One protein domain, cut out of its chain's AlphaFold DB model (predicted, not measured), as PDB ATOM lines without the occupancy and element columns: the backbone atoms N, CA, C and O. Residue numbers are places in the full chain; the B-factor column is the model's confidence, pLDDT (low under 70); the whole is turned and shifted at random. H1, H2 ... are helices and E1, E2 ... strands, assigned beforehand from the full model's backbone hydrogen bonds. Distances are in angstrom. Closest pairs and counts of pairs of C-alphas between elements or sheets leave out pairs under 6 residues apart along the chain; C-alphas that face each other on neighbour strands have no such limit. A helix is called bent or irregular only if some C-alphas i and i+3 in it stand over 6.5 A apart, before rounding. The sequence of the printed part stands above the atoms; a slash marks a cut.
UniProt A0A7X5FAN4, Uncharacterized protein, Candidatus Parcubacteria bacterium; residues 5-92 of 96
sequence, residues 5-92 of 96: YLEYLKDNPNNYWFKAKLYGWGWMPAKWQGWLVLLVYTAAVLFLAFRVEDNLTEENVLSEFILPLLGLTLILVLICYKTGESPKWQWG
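Overview. This is residues 5 to 92 of the 96 residues of an uncharacterized protein of Candidatus Parcubacteria bacterium (UniProt A0A7X5FAN4). A long helical hairpin, H2 and H3 side by side, makes the long axis, with a small head at one end. The head holds the two-stranded hairpin E1 and E2, with the short helix H1 at its far side and the last printed residues folded back beside the loop between the strands. The printed part has 88 residues with three named helices and two named strands, in the order H1, E1, E2, H2, H3; the sheet is antiparallel and the class is mostly helix. The whole is loose, with a radius of gyration of the C-alphas of 16.0 A, and only just a rod, spanning 48 by 24 by 20 A.

Arrangement. H1, residues 5 to 10, comes nearest to E1, residues 18 to 20, at the C-alphas of Leu 9 and Lys 19, 6.9 A apart. E1 forms an antiparallel hairpin with E2, residues 27 to 29; N 19 and O 28 are within hydrogen-bond range at 2.8 A. H2, residues 32 to 52, comes closest to E2 at the C-alphas of Trp 35 and Pro 29, 5.7 A apart. H3, residues 61 to 83, touches H2 at a shallow tilt of 4 degrees, opposite ways, in a helical hairpin; their closest C-alphas, of Val 45 and Leu 69, are 6.8 A apart. The closest C-alphas of E1 and H3, those of Phe 18 and Cys 80, are 6.1 A apart. H1 is apart from E2, H2 and H3. In H1 and H2 every O i to N i+4 pair is within hydrogen-bond range, in H3 17 of 19.

Along the chain. H1 begins at C-alpha 5, (-19.287, -31.205, 5.462). H2 is 30.0 A long and begins at C-alpha 32, (-3.312, -25.396, 1.144). H3 is 31.8 A long, ends at C-alpha 83, (-3.917, -20.497, 12.589), and is only just irregular, with C-alphas 64 and 67 6.8 A apart.

Size, cuts and confidence. The two farthest C-alphas, of Pro 13 and Thr 57, are 49.5 A apart. The printed part has no cut and no long link. The mean pLDDT of the printed part is 91.8; residue 54 is under 70.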
ATOM      1  N   TYR A   5     -20.642 -31.316   4.937       85.94
ATOM      2  CA  TYR A   5     -19.287 -31.205   5.462       85.94
ATOM      3  C   TYR A   5     -18.352 -30.343   4.590       85.94
ATOM      4  O   TYR A   5     -17.586 -29.528   5.103       85.94
ATOM      5  N   LEU A   6     -18.415 -30.500   3.264       87.38
ATOM      6  CA  LEU A   6     -17.601 -29.728   2.322       87.38
ATOM      7  C   LEU A   6     -18.053 -28.271   2.258       87.38
ATOM      8  O   LEU A   6     -17.214 -27.385   2.134       87.38
ATOM      9  N   GLU A   7     -19.358 -28.018   2.351       88.44
ATOM     10  CA  GLU A   7     -19.894 -26.655   2.418       88.44
ATOM     11  C   GLU A   7     -19.412 -25.939   3.678       88.44
ATOM     12  O   GLU A   7     -18.893 -24.831   3.585       88.44
ATOM     13  N   TYR A   8     -19.452 -26.615   4.830       88.81
ATOM     14  CA  TYR A   8     -18.863 -26.095   6.061       88.81
ATOM     15  C   TYR A   8     -17.377 -25.776   5.909       88.81
ATOM     16  O   TYR A   8     -16.944 -24.711   6.333       88.81
ATOM     17  N   LEU A   9     -16.575 -26.657   5.306       88.31
ATOM     18  CA  LEU A   9     -15.147 -26.381   5.128       88.31
ATOM     19  C   LEU A   9     -14.877 -25.218   4.166       88.31
ATOM     20  O   LEU A   9     -13.947 -24.446   4.404       88.31
ATOM     21  N   LYS A  10     -15.689 -25.079   3.112       88.69
ATOM     22  CA  LYS A  10     -15.605 -23.967   2.155       88.69
ATOM     23  C   LYS A  10     -16.034 -22.633   2.765       88.69
ATOM     24  O   LYS A  10     -15.473 -21.605   2.395       88.69
ATOM     25  N   ASP A  11     -16.980 -22.643   3.702       90.38
ATOM     26  CA  ASP A  11     -17.412 -21.461   4.453       90.38
ATOM     27  C   ASP A  11     -16.332 -21.015   5.456       90.38
ATOM     28  O   ASP A  11     -16.366 -21.329   6.646       90.38
ATOM     29  N   ASN A  12     -15.300 -20.331   4.959       91.38
ATOM     30  CA  ASN A  12     -14.132 -19.905   5.731       91.38
ATOM     31  C   ASN A  12     -13.875 -18.389   5.593       91.38
ATOM     32  O   ASN A  12     -12.843 -17.988   5.046       91.38
ATOM     33  N   PRO A  13     -14.785 -17.527   6.089       91.25
ATOM     34  CA  PRO A  13     -14.668 -16.071   5.944       91.25
ATOM     35  C   PRO A  13     -13.424 -15.500   6.644       91.25
ATOM     36  O   PRO A  13     -12.819 -14.545   6.168       91.25
ATOM     37  N   ASN A  14     -12.997 -16.130   7.740       89.88
ATOM     38  CA  ASN A  14     -11.826 -15.726   8.525       89.88
ATOM     39  C   ASN A  14     -10.506 -16.294   7.988       89.88
ATOM     40  O   ASN A  14      -9.455 -16.100   8.592       89.88
ATOM     41  N   ASN A  15     -10.536 -16.985   6.844       92.00
ATOM     42  CA  ASN A  15      -9.346 -17.456   6.149       92.00
ATOM     43  C   ASN A  15      -8.442 -18.408   6.957       92.00
ATOM     44  O   ASN A  15      -7.254 -18.519   6.639       92.00
ATOM     45  N   TYR A  16      -9.000 -19.145   7.921       94.88
ATOM     46  CA  TYR A  16      -8.268 -20.099   8.754       94.88
ATOM     47  C   TYR A  16      -7.566 -21.170   7.920       94.88
ATOM     48  O   TYR A  16      -8.109 -21.664   6.927       94.88
ATOM     49  N   TRP A  17      -6.362 -21.557   8.335       95.75
ATOM     50  CA  TRP A  17      -5.635 -22.663   7.706       95.75
ATOM     51  C   TRP A  17      -6.244 -24.002   8.115       95.75
ATOM     52  O   TRP A  17      -6.330 -24.926   7.305       95.75
ATOM     53  N   PHE A  18      -6.731 -24.058   9.354       95.88
ATOM     54  CA  PHE A  18      -7.324 -25.222   9.988       95.88
ATOM     55  C   PHE A  18      -8.725 -24.886  10.514       95.88
ATOM     56  O   PHE A  18      -8.901 -23.950  11.285       95.88
ATOM     57  N   LYS A  19      -9.743 -25.652  10.131       94.50
ATOM     58  CA  LYS A  19     -11.095 -25.520  10.695       94.50
ATOM     59  C   LYS A  19     -11.357 -26.599  11.731       94.50
ATOM     60  O   LYS A  19     -10.780 -27.683  11.645       94.50
ATOM     61  N   ALA A  20     -12.229 -26.318  12.696       94.25
ATOM     62  CA  ALA A  20     -12.623 -27.320  13.678       94.25
ATOM     63  C   ALA A  20     -13.346 -28.479  12.974       94.25
ATOM     64  O   ALA A  20     -14.163 -28.262  12.081       94.25
ATOM     65  N   LYS A  21     -13.070 -29.731  13.346       91.56
ATOM     66  CA  LYS A  21     -13.771 -30.879  12.750       91.56
ATOM     67  C   LYS A  21     -15.257 -30.811  13.075       91.56
ATOM     68  O   LYS A  21     -15.600 -30.629  14.233       91.56
ATOM     69  N   LEU A  22     -16.127 -30.990  12.075       90.06
ATOM     70  CA  LEU A  22     -17.588 -30.953  12.252       90.06
ATOM     71  C   LEU A  22     -18.119 -32.049  13.193       90.06
ATOM     72  O   LEU A  22     -19.154 -31.872  13.833       90.06
ATOM     73  N   TYR A  23     -17.401 -33.167  13.265       90.19
ATOM     74  CA  TYR A  23     -17.702 -34.292  14.137       90.19
ATOM     75  C   TYR A  23     -16.481 -34.593  15.013       90.19
ATOM     76  O   TYR A  23     -15.380 -34.787  14.492       90.19
ATOM     77  N   GLY A  24     -16.681 -34.629  16.331       91.81
ATOM     78  CA  GLY A  24     -15.642 -34.849  17.334       91.81
ATOM     79  C   GLY A  24     -14.872 -33.578  17.706       91.81
ATOM     80  O   GLY A  24     -15.431 -32.479  17.727       91.81
ATOM     81  N   TRP A  25     -13.586 -33.751  18.023       93.38
ATOM     82  CA  TRP A  25     -12.670 -32.689  18.448       93.38
ATOM     83  C   TRP A  25     -11.420 -32.618  17.568       93.38
ATOM     84  O   TRP A  25     -10.986 -33.612  16.979       93.38
ATOM     85  N   GLY A  26     -10.832 -31.426  17.502       93.50
ATOM     86  CA  GLY A  26      -9.604 -31.140  16.768       93.50
ATOM     87  C   GLY A  26      -9.852 -30.385  15.466       93.50
ATOM     88  O   GLY A  26     -10.898 -29.762  15.276       93.50
ATOM     89  N   TRP A  27      -8.876 -30.452  14.562       94.88
ATOM     90  CA  TRP A  27      -8.831 -29.629  13.355       94.88
ATOM     91  C   TRP A  27      -8.704 -30.438  12.070       94.88
ATOM     92  O   TRP A  27      -8.259 -31.585  12.074       94.88
ATOM     93  N   MET A  28      -9.063 -29.806  10.955       93.19
ATOM     94  CA  MET A  28      -8.812 -30.297   9.607       93.19
ATOM     95  C   MET A  28      -8.345 -29.147   8.702       93.19
ATOM     96  O   MET A  28      -8.859 -28.032   8.840       93.19
ATOM     97  N   PRO A  29      -7.372 -29.365   7.798       95.56
ATOM     98  CA  PRO A  29      -6.900 -28.314   6.906       95.56
ATOM     99  C   PRO A  29      -8.020 -27.852   5.968       95.56
ATOM    100  O   PRO A  29      -8.591 -28.636   5.212       95.56
ATOM    101  N   ALA A  30      -8.320 -26.556   6.012       94.19
ATOM    102  CA  ALA A  30      -9.293 -25.913   5.131       94.19
ATOM    103  C   ALA A  30      -8.621 -25.224   3.934       94.19
ATOM    104  O   ALA A  30      -9.282 -24.915   2.944       94.19
ATOM    105  N   LYS A  31      -7.305 -24.989   4.014       94.88
ATOM    106  CA  LYS A  31      -6.503 -24.361   2.958       94.88
ATOM    107  C   LYS A  31      -5.205 -25.109   2.697       94.88
ATOM    108  O   LYS A  31      -4.746 -25.894   3.526       94.88
ATOM    109  N   TRP A  32      -4.585 -24.807   1.557       95.25
ATOM    110  CA  TRP A  32      -3.312 -25.396   1.144       95.25
ATOM    111  C   TRP A  32      -2.186 -25.167   2.166       95.25
ATOM    112  O   TRP A  32      -1.350 -26.047   2.319       95.25
ATOM    113  N   GLN A  33      -2.190 -24.060   2.925       96.00
ATOM    114  CA  GLN A  33      -1.213 -23.838   4.000       96.00
ATOM    115  C   GLN A  33      -1.323 -24.900   5.101       96.00
ATOM    116  O   GLN A  33      -0.309 -25.410   5.564       96.00
ATOM    117  N   GLY A  34      -2.548 -25.270   5.494       95.56
ATOM    118  CA  GLY A  34      -2.765 -26.326   6.483       95.56
ATOM    119  C   GLY A  34      -2.311 -27.693   5.969       95.56
ATOM    120  O   GLY A  34      -1.704 -28.463   6.709       95.56
ATOM    121  N   TRP A  35      -2.534 -27.969   4.679       96.81
ATOM    122  CA  TRP A  35      -2.007 -29.166   4.020       96.81
ATOM    123  C   TRP A  35      -0.479 -29.174   3.954       96.81
ATOM    124  O   TRP A  35       0.121 -30.208   4.228       96.81
ATOM    125  N   LEU A  36       0.155 -28.037   3.655       97.62
ATOM    126  CA  LEU A  36       1.612 -27.914   3.651       97.62
ATOM    127  C   LEU A  36       2.193 -28.174   5.045       97.62
ATOM    128  O   LEU A  36       3.140 -28.941   5.170       97.62
ATOM    129  N   VAL A  37       1.609 -27.583   6.094       97.38
ATOM    130  CA  VAL A  37       2.020 -27.825   7.489       97.38
ATOM    131  C   VAL A  37       1.901 -29.309   7.838       97.38
ATOM    132  O   VAL A  37       2.824 -29.870   8.425       97.38
ATOM    133  N   LEU A  38       0.797 -29.955   7.451       96.81
ATOM    134  CA  LEU A  38       0.604 -31.385   7.682       96.81
ATOM    135  C   LEU A  38       1.652 -32.222   6.936       96.81
ATOM    136  O   LEU A  38       2.221 -33.132   7.526       96.81
ATOM    137  N   LEU A  39       1.949 -31.886   5.677       97.81
ATOM    138  CA  LEU A  39       2.960 -32.571   4.871       97.81
ATOM    139  C   LEU A  39       4.351 -32.437   5.501       97.81
ATOM    140  O   LEU A  39       5.037 -33.441   5.662       97.81
ATOM    141  N   VAL A  40       4.744 -31.229   5.914       97.94
ATOM    142  CA  VAL A  40       6.022 -30.982   6.601       97.94
ATOM    143  C   VAL A  40       6.108 -31.776   7.902       97.94
ATOM    144  O   VAL A  40       7.129 -32.408   8.159       97.94
ATOM    145  N   TYR A  41       5.037 -31.796   8.699       97.56
ATOM    146  CA  TYR A  41       4.979 -32.609   9.913       97.56
ATOM    147  C   TYR A  41       5.142 -34.103   9.603       97.56
ATOM    148  O   TYR A  41       5.987 -34.761  10.203       97.56
ATOM    149  N   THR A  42       4.393 -34.639   8.634       97.44
ATOM    150  CA  THR A  42       4.506 -36.045   8.224       97.44
ATOM    151  C   THR A  42       5.911 -36.372   7.723       97.44
ATOM    152  O   THR A  42       6.471 -37.385   8.128       97.44
ATOM    153  N   ALA A  43       6.515 -35.510   6.904       97.62
ATOM    154  CA  ALA A  43       7.883 -35.690   6.427       97.62
ATOM    155  C   ALA A  43       8.901 -35.683   7.580       97.62
ATOM    156  O   ALA A  43       9.795 -36.524   7.596       97.62
ATOM    157  N   ALA A  44       8.743 -34.797   8.568       96.62
ATOM    158  CA  ALA A  44       9.601 -34.757   9.752       96.62
ATOM    159  C   ALA A  44       9.467 -36.022  10.616       96.62
ATOM    160  O   ALA A  44      10.473 -36.550  11.084       96.62
ATOM    161  N   VAL A  45       8.247 -36.541  10.793       96.00
ATOM    162  CA  VAL A  45       8.007 -37.800  11.520       96.00
ATOM    163  C   VAL A  45       8.601 -38.995  10.772       96.00
ATOM    164  O   VAL A  45       9.236 -39.840  11.393       96.00
ATOM    165  N   LEU A  46       8.443 -39.059   9.447       95.25
ATOM    166  CA  LEU A  46       9.054 -40.113   8.630       95.25
ATOM    167  C   LEU A  46      10.580 -40.037   8.674       95.25
ATOM    168  O   LEU A  46      11.235 -41.057   8.848       95.25
ATOM    169  N   PHE A  47      11.148 -38.835   8.570       93.38
ATOM    170  CA  PHE A  47      12.584 -38.622   8.714       93.38
ATOM    171  C   PHE A  47      13.092 -39.104  10.077       93.38
ATOM    172  O   PHE A  47      14.102 -39.798  10.139       93.38
ATOM    173  N   LEU A  48      12.369 -38.787  11.158       92.25
ATOM    174  CA  LEU A  48      12.682 -39.283  12.496       92.25
ATOM    175  C   LEU A  48      12.647 -40.817  12.541       92.25
ATOM    176  O   LEU A  48      13.583 -41.416  13.049       92.25
ATOM    177  N   ALA A  49      11.606 -41.445  11.987       90.25
ATOM    178  CA  ALA A  49      11.466 -42.900  11.971       90.25
ATOM    179  C   ALA A  49      12.617 -43.586  11.216       90.25
ATOM    180  O   ALA A  49      13.263 -44.467  11.773       90.25
ATOM    181  N   PHE A  50      12.934 -43.127  10.001       90.19
ATOM    182  CA  PHE A  50      14.014 -43.706   9.194       90.19
ATOM    183  C   PHE A  50      15.411 -43.447   9.768       90.19
ATOM    184  O   PHE A  50      16.294 -44.283   9.636       90.19
ATOM    185  N   ARG A  51      15.642 -42.298  10.417       85.75
ATOM    186  CA  ARG A  51      16.948 -41.976  11.021       85.75
ATOM    187  C   ARG A  51      17.284 -42.884  12.202       85.75
ATOM    188  O   ARG A  51      18.450 -43.049  12.548       85.75
ATOM    189  N   VAL A  52      16.253 -43.382  12.867       78.69
ATOM    190  CA  VAL A  52      16.348 -43.992  14.187       78.69
ATOM    191  C   VAL A  52      16.385 -45.531  14.096       78.69
ATOM    192  O   VAL A  52      16.938 -46.172  14.982       78.69
ATOM    193  N   GLU A  53      15.932 -46.116  12.984       71.25
ATOM    194  CA  GLU A  53      15.856 -47.568  12.744       71.25
ATOM    195  C   GLU A  53      17.180 -48.331  12.978       71.25
ATOM    196  O   GLU A  53      17.153 -49.427  13.531       71.25
ATOM    197  N   ASP A  54      18.338 -47.727  12.685       68.81
ATOM    198  CA  ASP A  54      19.644 -48.398  12.820       68.81
ATOM    199  C   ASP A  54      20.296 -48.292  14.218       68.81
ATOM    200  O   ASP A  54      21.259 -49.006  14.494       68.81
ATOM    201  N   ASN A  55      19.829 -47.401  15.107       70.69
ATOM    202  CA  ASN A  55      20.534 -47.068  16.363       70.69
ATOM    203  C   ASN A  55      19.649 -47.100  17.624       70.69
ATOM    204  O   ASN A  55      20.079 -46.647  18.689       70.69
ATOM    205  N   LEU A  56      18.417 -47.610  17.543       77.38
ATOM    206  CA  LEU A  56      17.540 -47.694  18.714       77.38
ATOM    207  C   LEU A  56      17.960 -48.789  19.687       77.38
ATOM    208  O   LEU A  56      17.933 -49.975  19.380       77.38
ATOM    209  N   THR A  57      18.242 -48.366  20.909       83.56
ATOM    210  CA  THR A  57      18.388 -49.195  22.104       83.56
ATOM    211  C   THR A  57      17.333 -48.769  23.123       83.56
ATOM    212  O   THR A  57      16.933 -47.609  23.153       83.56
ATOM    213  N   GLU A  58      16.897 -49.665  24.009       83.44
ATOM    214  CA  GLU A  58      15.901 -49.337  25.047       83.44
ATOM    215  C   GLU A  58      16.266 -48.077  25.861       83.44
ATOM    216  O   GLU A  58      15.386 -47.309  26.249       83.44
ATOM    217  N   GLU A  59      17.563 -47.811  26.039       86.50
ATOM    218  CA  GLU A  59      18.080 -46.654  26.773       86.50
ATOM    219  C   GLU A  59      17.929 -45.310  26.032       86.50
ATOM    220  O   GLU A  59      17.796 -44.272  26.683       86.50
ATOM    221  N   ASN A  60      17.920 -45.291  24.691       88.12
ATOM    222  CA  ASN A  60      17.897 -44.052  23.898       88.12
ATOM    223  C   ASN A  60      16.563 -43.782  23.174       88.12
ATOM    224  O   ASN A  60      16.356 -42.669  22.690       88.12
ATOM    225  N   VAL A  61      15.614 -44.732  23.162       89.69
ATOM    226  CA  VAL A  61      14.276 -44.566  22.543       89.69
ATOM    227  C   VAL A  61      13.580 -43.284  23.016       89.69
ATOM    228  O   VAL A  61      12.960 -42.565  22.224       89.69
ATOM    229  N   LEU A  62      13.677 -42.970  24.311       90.62
ATOM    230  CA  LEU A  62      13.006 -41.804  24.881       90.62
ATOM    231  C   LEU A  62      13.551 -40.489  24.302       90.62
ATOM    232  O   LEU A  62      12.770 -39.625  23.903       90.62
ATOM    233  N   SER A  63      14.874 -40.329  24.265       89.56
ATOM    234  CA  SER A  63      15.542 -39.088  23.860       89.56
ATOM    235  C   SER A  63      15.660 -38.945  22.343       89.56
ATOM    236  O   SER A  63      15.544 -37.831  21.836       89.56
ATOM    237  N   GLU A  64      15.856 -40.044  21.615       89.44
ATOM    238  CA  GLU A  64      16.080 -40.025  20.167       89.44
ATOM    239  C   GLU A  64      14.796 -40.130  19.340       89.44
ATOM    240  O   GLU A  64      14.786 -39.697  18.188       89.44
ATOM    241  N   PHE A  65      13.705 -40.641  19.922       90.81
ATOM    242  CA  PHE A  65      12.434 -40.807  19.213       90.81
ATOM    243  C   PHE A  65      11.256 -40.125  19.912       90.81
ATOM    244  O   PHE A  65      10.647 -39.211  19.352       90.81
ATOM    245  N   ILE A  66      10.930 -40.526  21.146       93.06
ATOM    246  CA  ILE A  66       9.692 -40.090  21.817       93.06
ATOM    247  C   ILE A  66       9.694 -38.578  22.060       93.06
ATOM    248  O   ILE A  66       8.722 -37.898  21.726       93.06
ATOM    249  N   LEU A  67      10.773 -38.032  22.620       95.12
ATOM    250  CA  LEU A  67      10.847 -36.617  22.972       95.12
ATOM    251  C   LEU A  67      10.802 -35.700  21.727       95.12
ATOM    252  O   LEU A  67       9.977 -34.780  21.717       95.12
ATOM    253  N   PRO A  68      11.569 -35.955  20.646       94.88
ATOM    254  CA  PRO A  68      11.413 -35.229  19.385       94.88
ATOM    255  C   PRO A  68      10.014 -35.356  18.773       94.88
ATOM    256  O   PRO A  68       9.455 -34.354  18.327       94.88
ATOM    257  N   LEU A  69       9.413 -36.553  18.780       96.06
ATOM    258  CA  LEU A  69       8.068 -36.784  18.245       96.06
ATOM    259  C   LEU A  69       7.008 -35.973  19.003       96.06
ATOM    260  O   LEU A  69       6.142 -35.340  18.389       96.06
ATOM    261  N   LEU A  70       7.084 -35.959  20.337       97.38
ATOM    262  CA  LEU A  70       6.220 -35.137  21.184       97.38
ATOM    263  C   LEU A  70       6.436 -33.647  20.907       97.38
ATOM    264  O   LEU A  70       5.459 -32.913  20.775       97.38
ATOM    265  N   GLY A  71       7.689 -33.211  20.746       97.88
ATOM    266  CA  GLY A  71       8.034 -31.841  20.368       97.88
ATOM    267  C   GLY A  71       7.413 -31.426  19.032       97.88
ATOM    268  O   GLY A  71       6.724 -30.408  18.960       97.88
ATOM    269  N   LEU A  72       7.573 -32.242  17.985       97.38
ATOM    270  CA  LEU A  72       6.961 -32.011  16.672       97.38
ATOM    271  C   LEU A  72       5.434 -31.949  16.759       97.38
ATOM    272  O   LEU A  72       4.804 -31.081  16.153       97.38
ATOM    273  N   THR A  73       4.832 -32.849  17.537       97.38
ATOM    274  CA  THR A  73       3.377 -32.900  17.718       97.38
ATOM    275  C   THR A  73       2.874 -31.671  18.472       97.38
ATOM    276  O   THR A  73       1.870 -31.082  18.080       97.38
ATOM    277  N   LEU A  74       3.593 -31.218  19.500       97.94
ATOM    278  CA  LEU A  74       3.266 -29.994  20.225       97.94
ATOM    279  C   LEU A  74       3.362 -28.765  19.313       97.94
ATOM    280  O   LEU A  74       2.460 -27.930  19.322       97.94
ATOM    281  N   ILE A  75       4.402 -28.674  18.479       97.75
ATOM    282  CA  ILE A  75       4.549 -27.599  17.486       97.75
ATOM    283  C   ILE A  75       3.368 -27.603  16.510       97.75
ATOM    284  O   ILE A  75       2.772 -26.553  16.272       97.75
ATOM    285  N   LEU A  76       2.982 -28.772  15.988       97.06
ATOM    286  CA  LEU A  76       1.810 -28.904  15.121       97.06
ATOM    287  C   LEU A  76       0.540 -28.402  15.823       97.06
ATOM    288  O   LEU A  76      -0.216 -27.619  15.248       97.06
ATOM    289  N   VAL A  77       0.321 -28.814  17.074       95.94
ATOM    290  CA  VAL A  77      -0.827 -28.384  17.883       95.94
ATOM    291  C   VAL A  77      -0.824 -26.865  18.070       95.94
ATOM    292  O   VAL A  77      -1.854 -26.228  17.857       95.94
ATOM    293  N   LEU A  78       0.323 -26.256  18.387       96.88
ATOM    294  CA  LEU A  78       0.457 -24.802  18.529       96.88
ATOM    295  C   LEU A  78       0.139 -24.059  17.224       96.88
ATOM    296  O   LEU A  78      -0.553 -23.038  17.248       96.88
ATOM    297  N   ILE A  79       0.590 -24.576  16.077       96.12
ATOM    298  CA  ILE A  79       0.260 -24.009  14.763       96.12
ATOM    299  C   ILE A  79      -1.249 -24.102  14.511       96.12
ATOM    300  O   ILE A  79      -1.856 -23.103  14.118       96.12
ATOM    301  N   CYS A  80      -1.870 -25.255  14.774       95.44
ATOM    302  CA  CYS A  80      -3.314 -25.455  14.632       95.44
ATOM    303  C   CYS A  80      -4.122 -24.497  15.517       95.44
ATOM    304  O   CYS A  80      -5.083 -23.901  15.040       95.44
ATOM    305  N   TYR A  81      -3.710 -24.285  16.770       94.94
ATOM    306  CA  TYR A  81      -4.355 -23.322  17.668       94.94
ATOM    307  C   TYR A  81      -4.212 -21.872  17.195       94.94
ATOM    308  O   TYR A  81      -5.156 -21.096  17.315       94.94
ATOM    309  N   LYS A  82      -3.042 -21.489  16.668       94.69
ATOM    310  CA  LYS A  82      -2.770 -20.107  16.244       94.69
ATOM    311  C   LYS A  82      -3.411 -19.755  14.899       94.69
ATOM    312  O   LYS A  82      -3.781 -18.607  14.677       94.69
ATOM    313  N   THR A  83      -3.485 -20.718  13.984       93.88
ATOM    314  CA  THR A  83      -3.917 -20.497  12.589       93.88
ATOM    315  C   THR A  83      -5.289 -21.085  12.277       93.88
ATOM    316  O   THR A  83      -5.789 -20.931  11.155       93.88
ATOM    317  N   GLY A  84      -5.896 -21.765  13.248       94.25
ATOM    318  CA  GLY A  84      -7.172 -22.436  13.097       94.25
ATOM    319  C   GLY A  84      -8.292 -21.886  13.966       94.25
ATOM    320  O   GLY A  84      -8.085 -21.094  14.881       94.25
ATOM    321  N   GLU A  85      -9.505 -22.343  13.669       92.50
ATOM    322  CA  GLU A  85     -10.666 -22.116  14.528       92.50
ATOM    323  C   GLU A  85     -10.428 -22.713  15.919       92.50
ATOM    324  O   GLU A  85      -9.809 -23.772  16.046       92.50
ATOM    325  N   SER A  86     -10.958 -22.078  16.968       89.12
ATOM    326  CA  SER A  86     -10.883 -22.640  18.319       89.12
ATOM    327  C   SER A  86     -11.460 -24.061  18.331       89.12
ATOM    328  O   SER A  86     -12.574 -24.276  17.829       89.12
ATOM    329  N   PRO A  87     -10.732 -25.040  18.889       88.00
ATOM    330  CA  PRO A  87     -11.179 -26.416  18.880       88.00
ATOM    331  C   PRO A  87     -12.395 -26.526  19.785       88.00
ATOM    332  O   PRO A  87     -12.388 -26.107  20.943       88.00
ATOM    333  N   LYS A  88     -13.456 -27.100  19.243       88.00
ATOM    334  CA  LYS A  88     -14.701 -27.325  19.961       88.00
ATOM    335  C   LYS A  88     -15.192 -28.719  19.650       88.00
ATOM    336  O   LYS A  88     -15.035 -29.200  18.529       88.00
ATOM    337  N   TRP A  89     -15.790 -29.343  20.650       90.25
ATOM    338  CA  TRP A  89     -16.503 -30.587  20.447       90.25
ATOM    339  C   TRP A  89     -17.816 -30.295  19.711       90.25
ATOM    340  O   TRP A  89     -18.625 -29.495  20.185       90.25
ATOM    341  N   GLN A  90     -18.031 -30.905  18.546       90.00
ATOM    342  CA  GLN A  90     -19.268 -30.763  17.768       90.00
ATOM    343  C   GLN A  90     -19.675 -32.097  17.130       90.00
ATOM    344  O   GLN A  90     -18.840 -32.960  16.887       90.00
ATOM    345  N   TRP A  91     -20.974 -32.287  16.899       89.88
ATOM    346  CA  TRP A  91     -21.554 -33.509  16.322       89.88
ATOM    347  C   TRP A  91     -22.446 -33.186  15.114       89.88
ATOM    348  O   TRP A  91     -23.524 -33.748  14.944       89.88
ATOM    349  N   GLY A  92     -22.009 -32.248  14.275       85.62
ATOM    350  CA  GLY A  92     -22.767 -31.781  13.117       85.62
ATOM    351  C   GLY A  92     -22.905 -30.265  13.061       85.62
ATOM    352  O   GLY A  92     -22.474 -29.533  13.953       85.62
TER     353      GLY A  92